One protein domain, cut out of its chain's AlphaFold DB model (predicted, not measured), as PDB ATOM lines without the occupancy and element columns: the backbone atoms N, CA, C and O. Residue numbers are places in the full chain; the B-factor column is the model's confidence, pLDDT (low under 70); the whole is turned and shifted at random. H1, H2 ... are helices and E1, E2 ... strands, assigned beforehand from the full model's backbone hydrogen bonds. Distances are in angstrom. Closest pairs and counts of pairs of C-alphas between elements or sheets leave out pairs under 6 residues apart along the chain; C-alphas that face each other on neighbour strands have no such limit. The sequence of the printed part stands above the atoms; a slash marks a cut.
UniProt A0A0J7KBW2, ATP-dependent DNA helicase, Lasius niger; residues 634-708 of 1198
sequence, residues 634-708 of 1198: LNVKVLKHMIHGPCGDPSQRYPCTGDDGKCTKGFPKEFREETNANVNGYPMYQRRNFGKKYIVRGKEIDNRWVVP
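AT A GLANCE: This is residues 634 to 708 of the 1198 residues of the protein "ATP-dependent DNA helicase" of Lasius niger (UniProt A0A0J7KBW2). This domain has little regular structure: a short helix, H1, and a small strand hairpin, E1 and E2, sit at one side, and the long winding stretch of residues 642 to 693 makes most of the rest. The printed part has 75 residues, in the order H1, E1, E2, with 14 in named elements; the class is mixed, and the two-strand sheet, E1 - E2, is antiparallel. It is compact, with a radius of gyration of the C-alphas of 13.0 A, and spans 34 by 30 by 20 A.

IN THESE COORDINATES: H1, residues 634 to 641, begins at C-alpha 634 (-35.003, 37.789, -48.967) and is 10.4 A long. E1 is residues 694 to 696, 6.3 A. E2, residues 699 to 701, 6.3 A, ends at C-alpha 701 (-38.437, 23.558, -40.945).

HOW THE PARTS SIT: In H1 every O i to N i+4 pair is within hydrogen-bond range. The closest C-alphas of H1 and E1, those of Leu 639 and Val 696, are 7.2 A apart. H1 and E2 are apart. E1 and E2 form a hairpin, antiparallel at 132 degrees, with N 694 and O 701 within hydrogen-bond range at 2.9 A.

THE WHOLE: The C-alphas farthest apart, of Ser 651 and Ala 677, are 35.3 A apart. The printed part has no cut. The link from H1 to E1 is long, 52 residues. The model's pLDDT is under 70 at residue 646, residues 648 to 661 and residues 677 to 682.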
ATOM      1  N   LEU A 634     -33.607  38.181 -49.167       88.00
ATOM      2  CA  LEU A 634     -35.003  37.789 -48.967       88.00
ATOM      3  C   LEU A 634     -35.084  36.500 -48.143       88.00
ATOM      4  O   LEU A 634     -35.913  36.420 -47.236       88.00
ATOM      5  N   ASN A 635     -34.211  35.520 -48.406       91.62
ATOM      6  CA  ASN A 635     -34.132  34.289 -47.624       91.62
ATOM      7  C   ASN A 635     -33.918  34.590 -46.130       91.62
ATOM      8  O   ASN A 635     -34.721  34.158 -45.297       91.62
ATOM      9  N   VAL A 636     -32.915  35.412 -45.794       90.81
ATOM     10  CA  VAL A 636     -32.622  35.805 -44.405       90.81
ATOM     11  C   VAL A 636     -33.828  36.483 -43.753       90.81
ATOM     12  O   VAL A 636     -34.191  36.157 -42.617       90.81
ATOM     13  N   LYS A 637     -34.491  37.411 -44.456       91.31
ATOM     14  CA  LYS A 637     -35.668  38.118 -43.928       91.31
ATOM     15  C   LYS A 637     -36.866  37.184 -43.724       91.31
ATOM     16  O   LYS A 637     -37.551  37.298 -42.706       91.31
ATOM     17  N   VAL A 638     -37.100  36.237 -44.632       92.12
ATOM     18  CA  VAL A 638     -38.186  35.246 -44.530       92.12
ATOM     19  C   VAL A 638     -37.953  34.302 -43.353       92.12
ATOM     20  O   VAL A 638     -38.847  34.153 -42.520       92.12
ATOM     21  N   LEU A 639     -36.743  33.750 -43.206       91.50
ATOM     22  CA  LEU A 639     -36.380  32.897 -42.066       91.50
ATOM     23  C   LEU A 639     -36.516  33.633 -40.723       91.50
ATOM     24  O   LEU A 639     -36.926  33.052 -39.714       91.50
ATOM     25  N   LYS A 640     -36.214  34.935 -40.711       89.88
ATOM     26  CA  LYS A 640     -36.300  35.797 -39.527       89.88
ATOM     27  C   LYS A 640     -37.740  36.144 -39.136       89.88
ATOM     28  O   LYS A 640     -38.046  36.145 -37.940       89.88
ATOM     29  N   HIS A 641     -38.605  36.456 -40.106       90.44
ATOM     30  CA  HIS A 641     -39.914  37.074 -39.839       90.44
ATOM     31  C   HIS A 641     -41.128  36.228 -40.196       90.44
ATOM     32  O   HIS A 641     -42.144  36.379 -39.528       90.44
ATOM     33  N   MET A 642     -41.056  35.361 -41.205       93.19
ATOM     34  CA  MET A 642     -42.239  34.689 -41.769       93.19
ATOM     35  C   MET A 642     -42.360  33.223 -41.415       93.19
ATOM     36  O   MET A 642     -43.278  32.551 -41.869       93.19
ATOM     37  N   ILE A 643     -41.472  32.701 -40.582       91.62
ATOM     38  CA  ILE A 643     -41.608  31.337 -40.097       91.62
ATOM     39  C   ILE A 643     -42.604  31.314 -38.943       91.62
ATOM     40  O   ILE A 643     -42.378  31.919 -37.884       91.62
ATOM     41  N   HIS A 644     -43.700  30.576 -39.127       87.25
ATOM     42  CA  HIS A 644     -44.576  30.222 -38.024       87.25
ATOM     43  C   HIS A 644     -43.759  29.434 -37.004       87.25
ATOM     44  O   HIS A 644     -43.135  28.432 -37.351       87.25
ATOM     45  N   GLY A 645     -43.739  29.909 -35.755       70.56
ATOM     46  CA  GLY A 645     -42.905  29.317 -34.713       70.56
ATOM     47  C   GLY A 645     -43.115  27.802 -34.663       70.56
ATOM     48  O   GLY A 645     -44.276  27.384 -34.663       70.56
ATOM     49  N   PRO A 646     -42.035  27.000 -34.662       65.06
ATOM     50  CA  PRO A 646     -42.156  25.556 -34.656       65.06
ATOM     51  C   PRO A 646     -43.004  25.133 -33.458       65.06
ATOM     52  O   PRO A 646     -42.567  25.244 -32.326       65.06
ATOM     53  N   CYS A 647     -44.238  24.713 -33.700       71.88
ATOM     54  CA  CYS A 647     -45.191  24.301 -32.675       71.88
ATOM     55  C   CYS A 647     -45.518  22.813 -32.846       71.88
ATOM     56  O   CYS A 647     -44.978  22.152 -33.740       71.88
ATOM     57  N   GLY A 648     -46.332  22.265 -31.943       60.34
ATOM     58  CA  GLY A 648     -46.648  20.832 -31.917       60.34
ATOM     59  C   GLY A 648     -45.574  19.949 -31.273       60.34
ATOM     60  O   GLY A 648     -45.610  18.740 -31.454       60.34
ATOM     61  N   ASP A 649     -44.611  20.535 -30.551       65.69
ATOM     62  CA  ASP A 649     -43.803  19.794 -29.576       65.69
ATOM     63  C   ASP A 649     -44.575  19.748 -28.242       65.69
ATOM     64  O   ASP A 649     -44.812  20.815 -27.665       65.69
ATOM     65  N   PRO A 650     -44.985  18.565 -27.745       59.81
ATOM     66  CA  PRO A 650     -45.709  18.441 -26.479       59.81
ATOM     67  C   PRO A 650     -44.911  18.943 -25.266       59.81
ATOM     68  O   PRO A 650     -45.508  19.345 -24.268       59.81
ATOM     69  N   SER A 651     -43.574  18.952 -25.344       55.66
ATOM     70  CA  SER A 651     -42.691  19.382 -24.253       55.66
ATOM     71  C   SER A 651     -42.634  20.907 -24.077       55.66
ATOM     72  O   SER A 651     -42.163  21.397 -23.048       55.66
ATOM     73  N   GLN A 652     -43.150  21.683 -25.043       58.84
ATOM     74  CA  GLN A 652     -43.130  23.147 -25.027       58.84
ATOM     75  C   GLN A 652     -44.515  23.744 -25.319       58.84
ATOM     76  O   GLN A 652     -45.107  23.549 -26.380       58.84
ATOM     77  N   ARG A 653     -45.035  24.564 -24.397       57.19
ATOM     78  CA  ARG A 653     -46.315  25.266 -24.597       57.19
ATOM     79  C   ARG A 653     -46.157  26.453 -25.550       57.19
ATOM     80  O   ARG A 653     -45.694  27.524 -25.156       57.19
ATOM     81  N   TYR A 654     -46.627  26.293 -26.786       65.88
ATOM     82  CA  TYR A 654     -46.773  27.399 -27.732       65.88
ATOM     83  C   TYR A 654     -48.185  28.000 -27.670       65.88
ATOM     84  O   TYR A 654     -49.157  27.253 -27.620       65.88
ATOM     85  N   PRO A 655     -48.344  29.337 -27.763       59.66
ATOM     86  CA  PRO A 655     -49.664  29.983 -27.751       59.66
ATOM     87  C   PRO A 655     -50.605  29.562 -28.890       59.66
ATOM     88  O   PRO A 655     -51.793  29.859 -28.833       59.66
ATOM     89  N   CYS A 656     -50.065  28.970 -29.958       67.25
ATOM     90  CA  CYS A 656     -50.821  28.477 -31.104       67.25
ATOM     91  C   CYS A 656     -51.161  26.985 -31.016       67.25
ATOM     92  O   CYS A 656     -51.986  26.546 -31.816       67.25
ATOM     93  N   THR A 657     -50.560  26.224 -30.097       68.44
ATOM     94  CA  THR A 657     -50.900  24.815 -29.883       68.44
ATOM     95  C   THR A 657     -52.270  24.755 -29.213       68.44
ATOM     96  O   THR A 657     -52.463  25.343 -28.150       68.44
ATOM     97  N   GLY A 658     -53.227  24.127 -29.889       62.25
ATOM     98  CA  GLY A 658     -54.530  23.797 -29.335       62.25
ATOM     99  C   GLY A 658     -54.414  22.675 -28.316       62.25
ATOM    100  O   GLY A 658     -53.355  22.072 -28.140       62.25
ATOM    101  N   ASP A 659     -55.517  22.393 -27.641       61.69
ATOM    102  CA  ASP A 659     -55.539  21.394 -26.574       61.69
ATOM    103  C   ASP A 659     -55.282  19.961 -27.084       61.69
ATOM    104  O   ASP A 659     -54.835  19.108 -26.326       61.69
ATOM    105  N   ASP A 660     -55.473  19.717 -28.384       66.88
ATOM    106  CA  ASP A 660     -55.167  18.463 -29.085       66.88
ATOM    107  C   ASP A 660     -53.673  18.293 -29.432       66.88
ATOM    108  O   ASP A 660     -53.294  17.373 -30.159       66.88
ATOM    109  N   GLY A 661     -52.813  19.208 -28.973       67.19
ATOM    110  CA  GLY A 661     -51.390  19.229 -29.305       67.19
ATOM    111  C   GLY A 661     -51.095  19.682 -30.739       67.19
ATOM    112  O   GLY A 661     -49.924  19.813 -31.107       67.19
ATOM    113  N   LYS A 662     -52.119  19.977 -31.555       76.81
ATOM    114  CA  LYS A 662     -51.959  20.457 -32.932       76.81
ATOM    115  C   LYS A 662     -51.986  21.973 -32.978       76.81
ATOM    116  O   LYS A 662     -52.509  22.665 -32.112       76.81
ATOM    117  N   CYS A 663     -51.409  22.543 -34.027       79.44
ATOM    118  CA  CYS A 663     -51.469  23.982 -34.222       79.44
ATOM    119  C   CYS A 663     -52.897  24.419 -34.593       79.44
ATOM    120  O   CYS A 663     -53.408  24.049 -35.647       79.44
ATOM    121  N   THR A 664     -53.491  25.323 -33.813       74.12
ATOM    122  CA  THR A 664     -54.788  25.980 -34.102       74.12
ATOM    123  C   THR A 664     -54.799  26.771 -35.414       74.12
ATOM    124  O   THR A 664     -55.856  27.134 -35.927       74.12
ATOM    125  N   LYS A 665     -53.619  27.077 -35.967       76.81
ATOM    126  CA  LYS A 665     -53.446  27.723 -37.277       76.81
ATOM    127  C   LYS A 665     -53.193  26.719 -38.403       76.81
ATOM    128  O   LYS A 665     -53.046  27.131 -39.553       76.81
ATOM    129  N   GLY A 666     -53.177  25.421 -38.095       83.62
ATOM    130  CA  GLY A 666     -52.996  24.318 -39.037       83.62
ATOM    131  C   GLY A 666     -51.598  24.260 -39.647       83.62
ATOM    132  O   GLY A 666     -51.497  24.022 -40.844       83.62
ATOM    133  N   PHE A 667     -50.557  24.578 -38.870       86.25
ATOM    134  CA  PHE A 667     -49.156  24.356 -39.245       86.25
ATOM    135  C   PHE A 667     -48.641  23.019 -38.668       86.25
ATOM    136  O   PHE A 667     -49.031  22.680 -37.547       86.25
ATOM    137  N   PRO A 668     -47.750  22.294 -39.370       88.75
ATOM    138  CA  PRO A 668     -47.291  22.564 -40.738       88.75
ATOM    139  C   PRO A 668     -48.429  22.428 -41.765       88.75
ATOM    140  O   PRO A 668     -49.328  21.610 -41.597       88.75
ATOM    141  N   LYS A 669     -48.407  23.267 -42.806       90.12
ATOM    142  CA  LYS A 669     -49.355  23.212 -43.933       90.12
ATOM    143  C   LYS A 669     -49.005  22.069 -44.893       90.12
ATOM    144  O   LYS A 669     -47.934  21.485 -44.801       90.12
ATOM    145  N   GLU A 670     -49.889  21.752 -45.829       88.94
ATOM    146  CA  GLU A 670     -49.586  20.797 -46.904       88.94
ATOM    147  C   GLU A 670     -48.668  21.427 -47.961       88.94
ATOM    148  O   GLU A 670     -48.732  22.636 -48.196       88.94
ATOM    149  N   PHE A 671     -47.831  20.607 -48.603       92.25
ATOM    150  CA  PHE A 671     -47.115  21.014 -49.813       92.25
ATOM    151  C   PHE A 671     -48.081  21.103 -50.991       92.25
ATOM    152  O   PHE A 671     -49.013  20.303 -51.086       92.25
ATOM    153  N   ARG A 672     -47.854  22.075 -51.877       88.12
ATOM    154  CA  ARG A 672     -48.673  22.326 -53.067       88.12
ATOM    155  C   ARG A 672     -47.842  22.933 -54.180       88.12
ATOM    156  O   ARG A 672     -47.116  23.895 -53.939       88.12
ATOM    157  N   GLU A 673     -48.019  22.415 -55.386       86.38
ATOM    158  CA  GLU A 673     -47.328  22.928 -56.569       86.38
ATOM    159  C   GLU A 673     -47.924  24.240 -57.084       86.38
ATOM    160  O   GLU A 673     -47.189  25.026 -57.660       86.38
ATOM    161  N   GLU A 674     -49.204  24.531 -56.833       82.00
ATOM    162  CA  GLU A 674     -49.892  25.755 -57.282       82.00
ATOM    163  C   GLU A 674     -50.927  26.218 -56.243       82.00
ATOM    164  O   GLU A 674     -51.347  25.442 -55.375       82.00
ATOM    165  N   THR A 675     -51.351  27.486 -56.312       83.56
ATOM    166  CA  THR A 675     -52.400  28.008 -55.423       83.56
ATOM    167  C   THR A 675     -53.799  27.561 -55.855       83.56
ATOM    168  O   THR A 675     -54.252  27.872 -56.952       83.56
ATOM    169  N   ASN A 676     -54.569  26.945 -54.949       77.06
ATOM    170  CA  ASN A 676     -55.971  26.577 -55.203       77.06
ATOM    171  C   ASN A 676     -56.965  27.415 -54.386       77.06
ATOM    172  O   ASN A 676     -56.705  27.826 -53.248       77.06
ATOM    173  N   ALA A 677     -58.169  27.596 -54.938       63.34
ATOM    174  CA  ALA A 677     -59.306  28.116 -54.187       63.34
ATOM    175  C   ALA A 677     -59.698  27.146 -53.055       63.34
ATOM    176  O   ALA A 677     -59.615  25.929 -53.196       63.34
ATOM    177  N   ASN A 678     -60.130  27.691 -51.919       59.31
ATOM    178  CA  ASN A 678     -60.485  26.927 -50.723       59.31
ATOM    179  C   ASN A 678     -61.947  27.163 -50.337       59.31
ATOM    180  O   ASN A 678     -62.417  28.303 -50.349       59.31
ATOM    181  N   VAL A 679     -62.615  26.107 -49.872       44.34
ATOM    182  CA  VAL A 679     -63.990  26.106 -49.344       44.34
ATOM    183  C   VAL A 679     -64.139  27.014 -48.104       44.34
ATOM    184  O   VAL A 679     -65.211  27.569 -47.834       44.34
ATOM    185  N   ASN A 680     -63.044  27.242 -47.366       49.62
ATOM    186  CA  ASN A 680     -63.018  28.072 -46.154       49.62
ATOM    187  C   ASN A 680     -62.735  29.568 -46.386       49.62
ATOM    188  O   ASN A 680     -62.747  30.338 -45.426       49.62
ATOM    189  N   GLY A 681     -62.537  30.010 -47.635       54.44
ATOM    190  CA  GLY A 681     -62.493  31.439 -47.973       54.44
ATOM    191  C   GLY A 681     -61.124  32.131 -47.988       54.44
ATOM    192  O   GLY A 681     -61.084  33.342 -48.216       54.44
ATOM    193  N   TYR A 682     -60.035  31.385 -47.787       64.62
ATOM    194  CA  TYR A 682     -58.648  31.826 -47.987       64.62
ATOM    195  C   TYR A 682     -57.931  30.858 -48.932       64.62
ATOM    196  O   TYR A 682     -58.010  29.654 -48.669       64.62
ATOM    197  N   PRO A 683     -57.235  31.314 -49.990       72.50
ATOM    198  CA  PRO A 683     -56.519  30.424 -50.898       72.50
ATOM    199  C   PRO A 683     -55.520  29.519 -50.177       72.50
ATOM    200  O   PRO A 683     -54.902  29.897 -49.180       72.50
ATOM    201  N   MET A 684     -55.377  28.301 -50.686       83.56
ATOM    202  CA  MET A 684     -54.325  27.388 -50.258       83.56
ATOM    203  C   MET A 684     -53.105  27.674 -51.124       83.56
ATOM    204  O   MET A 684     -53.057  27.213 -52.259       83.56
ATOM    205  N   TYR A 685     -52.188  28.491 -50.602       89.25
ATOM    206  CA  TYR A 685     -51.039  28.995 -51.357       89.25
ATOM    207  C   TYR A 685     -50.067  27.899 -51.798       89.25
ATOM    208  O   TYR A 685     -49.885  26.913 -51.075       89.25
ATOM    209  N   GLN A 686     -49.400  28.141 -52.928       89.25
ATOM    210  CA  GLN A 686     -48.257  27.375 -53.418       89.25
ATOM    211  C   GLN A 686     -47.176  27.236 -52.330       89.25
ATOM    212  O   GLN A 686     -46.766  28.207 -51.688       89.25
ATOM    213  N   ARG A 687     -46.748  25.991 -52.105       92.44
ATOM    214  CA  ARG A 687     -45.737  25.560 -51.130       92.44
ATOM    215  C   ARG A 687     -45.003  24.358 -51.714       92.44
ATOM    216  O   ARG A 687     -45.297  23.225 -51.332       92.44
ATOM    217  N   ARG A 688     -44.086  24.571 -52.650       91.06
ATOM    218  CA  ARG A 688     -43.380  23.479 -53.335       91.06
ATOM    219  C   ARG A 688     -42.434  22.755 -52.398       91.06
ATOM    220  O   ARG A 688     -41.874  23.348 -51.470       91.06
ATOM    221  N   ASN A 689     -42.249  21.463 -52.629       90.88
ATOM    222  CA  ASN A 689     -41.298  20.674 -51.862       90.88
ATOM    223  C   ASN A 689     -39.943  20.626 -52.577       90.88
ATOM    224  O   ASN A 689     -39.722  19.794 -53.449       90.88
ATOM    225  N   PHE A 690     -39.013  21.490 -52.169       86.56
ATOM    226  CA  PHE A 690     -37.648  21.496 -52.710       86.56
ATOM    227  C   PHE A 690     -36.701  20.508 -52.009       86.56
ATOM    228  O   PHE A 690     -35.506  20.514 -52.288       86.56
ATOM    229  N   GLY A 691     -37.175  19.731 -51.027       82.38
ATOM    230  CA  GLY A 691     -36.349  18.823 -50.217       82.38
ATOM    231  C   GLY A 691     -35.362  19.506 -49.255       82.38
ATOM    232  O   GLY A 691     -34.883  18.868 -48.319       82.38
ATOM    233  N   LYS A 692     -35.085  20.805 -49.431       86.44
ATOM    234  CA  LYS A 692     -34.208  21.606 -48.567       86.44
ATOM    235  C   LYS A 692     -34.909  21.988 -47.262       86.44
ATOM    236  O   LYS A 692     -36.073  22.389 -47.257       86.44
ATOM    237  N   LYS A 693     -34.166  21.899 -46.160       88.69
ATOM    238  CA  LYS A 693     -34.649  22.193 -44.812       88.69
ATOM    239  C   LYS A 693     -33.727  23.179 -44.105       88.69
ATOM    240  O   LYS A 693     -32.540  23.252 -44.409       88.69
ATOM    241  N   TYR A 694     -34.290  23.927 -43.167       88.69
ATOM    242  CA  TYR A 694     -33.612  25.001 -42.446       88.69
ATOM    243  C   TYR A 694     -33.780  24.814 -40.943       88.69
ATOM    244  O   TYR A 694     -34.813  24.325 -40.491       88.69
ATOM    245  N   ILE A 695     -32.799  25.243 -40.151       86.94
ATOM    246  CA  ILE A 695     -32.904  25.222 -38.689       86.94
ATOM    247  C   ILE A 695     -33.349  26.601 -38.212       86.94
ATOM    248  O   ILE A 695     -32.608  27.579 -38.310       86.94
ATOM    249  N   VAL A 696     -34.554  26.686 -37.648       82.56
ATOM    250  CA  VAL A 696     -35.084  27.920 -37.054       82.56
ATOM    251  C   VAL A 696     -35.545  27.632 -35.636       82.56
ATOM    252  O   VAL A 696     -36.374  26.758 -35.398       82.56
ATOM    253  N   ARG A 697     -35.006  28.389 -34.668       79.50
ATOM    254  CA  ARG A 697     -35.298  28.225 -33.228       79.50
ATOM    255  C   ARG A 697     -35.088  26.781 -32.735       79.50
ATOM    256  O   ARG A 697     -35.857  26.298 -31.915       79.50
ATOM    257  N   GLY A 698     -34.059  26.106 -33.252       77.38
ATOM    258  CA  GLY A 698     -33.695  24.741 -32.860       77.38
ATOM    259  C   GLY A 698     -34.539  23.624 -33.484       77.38
ATOM    260  O   GLY A 698     -34.297  22.468 -33.156       77.38
ATOM    261  N   LYS A 699     -35.492  23.927 -34.382       81.50
ATOM    262  CA  LYS A 699     -36.270  22.915 -35.117       81.50
ATOM    263  C   LYS A 699     -36.006  22.996 -36.615       81.50
ATOM    264  O   LYS A 699     -35.846  24.083 -37.172       81.50
ATOM    265  N   GLU A 700     -36.001  21.832 -37.247       87.06
ATOM    266  CA  GLU A 700     -35.945  21.678 -38.693       87.06
ATOM    267  C   GLU A 700     -37.296  22.063 -39.321       87.06
ATOM    268  O   GLU A 700     -38.353  21.560 -38.925       87.06
ATOM    269  N   ILE A 701     -37.266  22.998 -40.268       90.56
ATOM    270  CA  ILE A 701     -38.437  23.558 -40.945       90.56
ATOM    271  C   ILE A 701     -38.262  23.534 -42.469       90.56
ATOM    272  O   ILE A 701     -37.149  23.481 -42.993       90.56
ATOM    273  N   ASP A 702     -39.383  23.640 -43.173       92.50
ATOM    274  CA  ASP A 702     -39.482  23.733 -44.630       92.50
ATOM    275  C   ASP A 702     -40.630  24.688 -45.027       92.50
ATOM    276  O   ASP A 702     -41.228  25.359 -44.176       92.50
ATOM    277  N   ASN A 703     -40.969  24.737 -46.320       93.56
ATOM    278  CA  ASN A 703     -42.012  25.608 -46.875       93.56
ATOM    279  C   ASN A 703     -43.392  25.446 -46.210       93.56
ATOM    280  O   ASN A 703     -44.210  26.364 -46.254       93.56
ATOM    281  N   ARG A 704     -43.671  24.337 -45.516       92.00
ATOM    282  CA  ARG A 704     -44.942  24.130 -44.802       92.00
ATOM    283  C   ARG A 704     -45.111  25.035 -43.587       92.00
ATOM    284  O   ARG A 704     -46.231  25.186 -43.102       92.00
ATOM    285  N   TRP A 705     -44.027  25.632 -43.096       91.62
ATOM    286  CA  TRP A 705     -43.998  26.496 -41.910       91.62
ATOM    287  C   TRP A 705     -44.086  27.990 -42.229       91.62
ATOM    288  O   TRP A 705     -44.198  28.812 -41.321       91.62
ATOM    289  N   VAL A 706     -44.051  28.358 -43.508       93.12
ATOM    290  CA  VAL A 706     -43.993  29.760 -43.932       93.12
ATOM    291  C   VAL A 706     -45.376  30.408 -43.846       93.12
ATOM    292  O   VAL A 706     -46.368  29.892 -44.359       93.12
ATOM    293  N   VAL A 707     -45.473  31.552 -43.188       93.31
ATOM    294  CA  VAL A 707     -46.660  32.411 -43.176       93.31
ATOM    295  C   VAL A 707     -46.728  33.163 -44.517       93.31
ATOM    296  O   VAL A 707     -45.690  33.666 -44.938       93.31
ATOM    297  N   PRO A 708     -47.889  33.240 -45.198       93.12
ATOM    298  CA  PRO A 708     -48.014  33.920 -46.491       93.12
ATOM    299  C   PRO A 708     -47.538  35.380 -46.460       93.12
ATOM    300  O   PRO A 708     -47.843  36.128 -45.531       93.12
TER     301      PRO A 708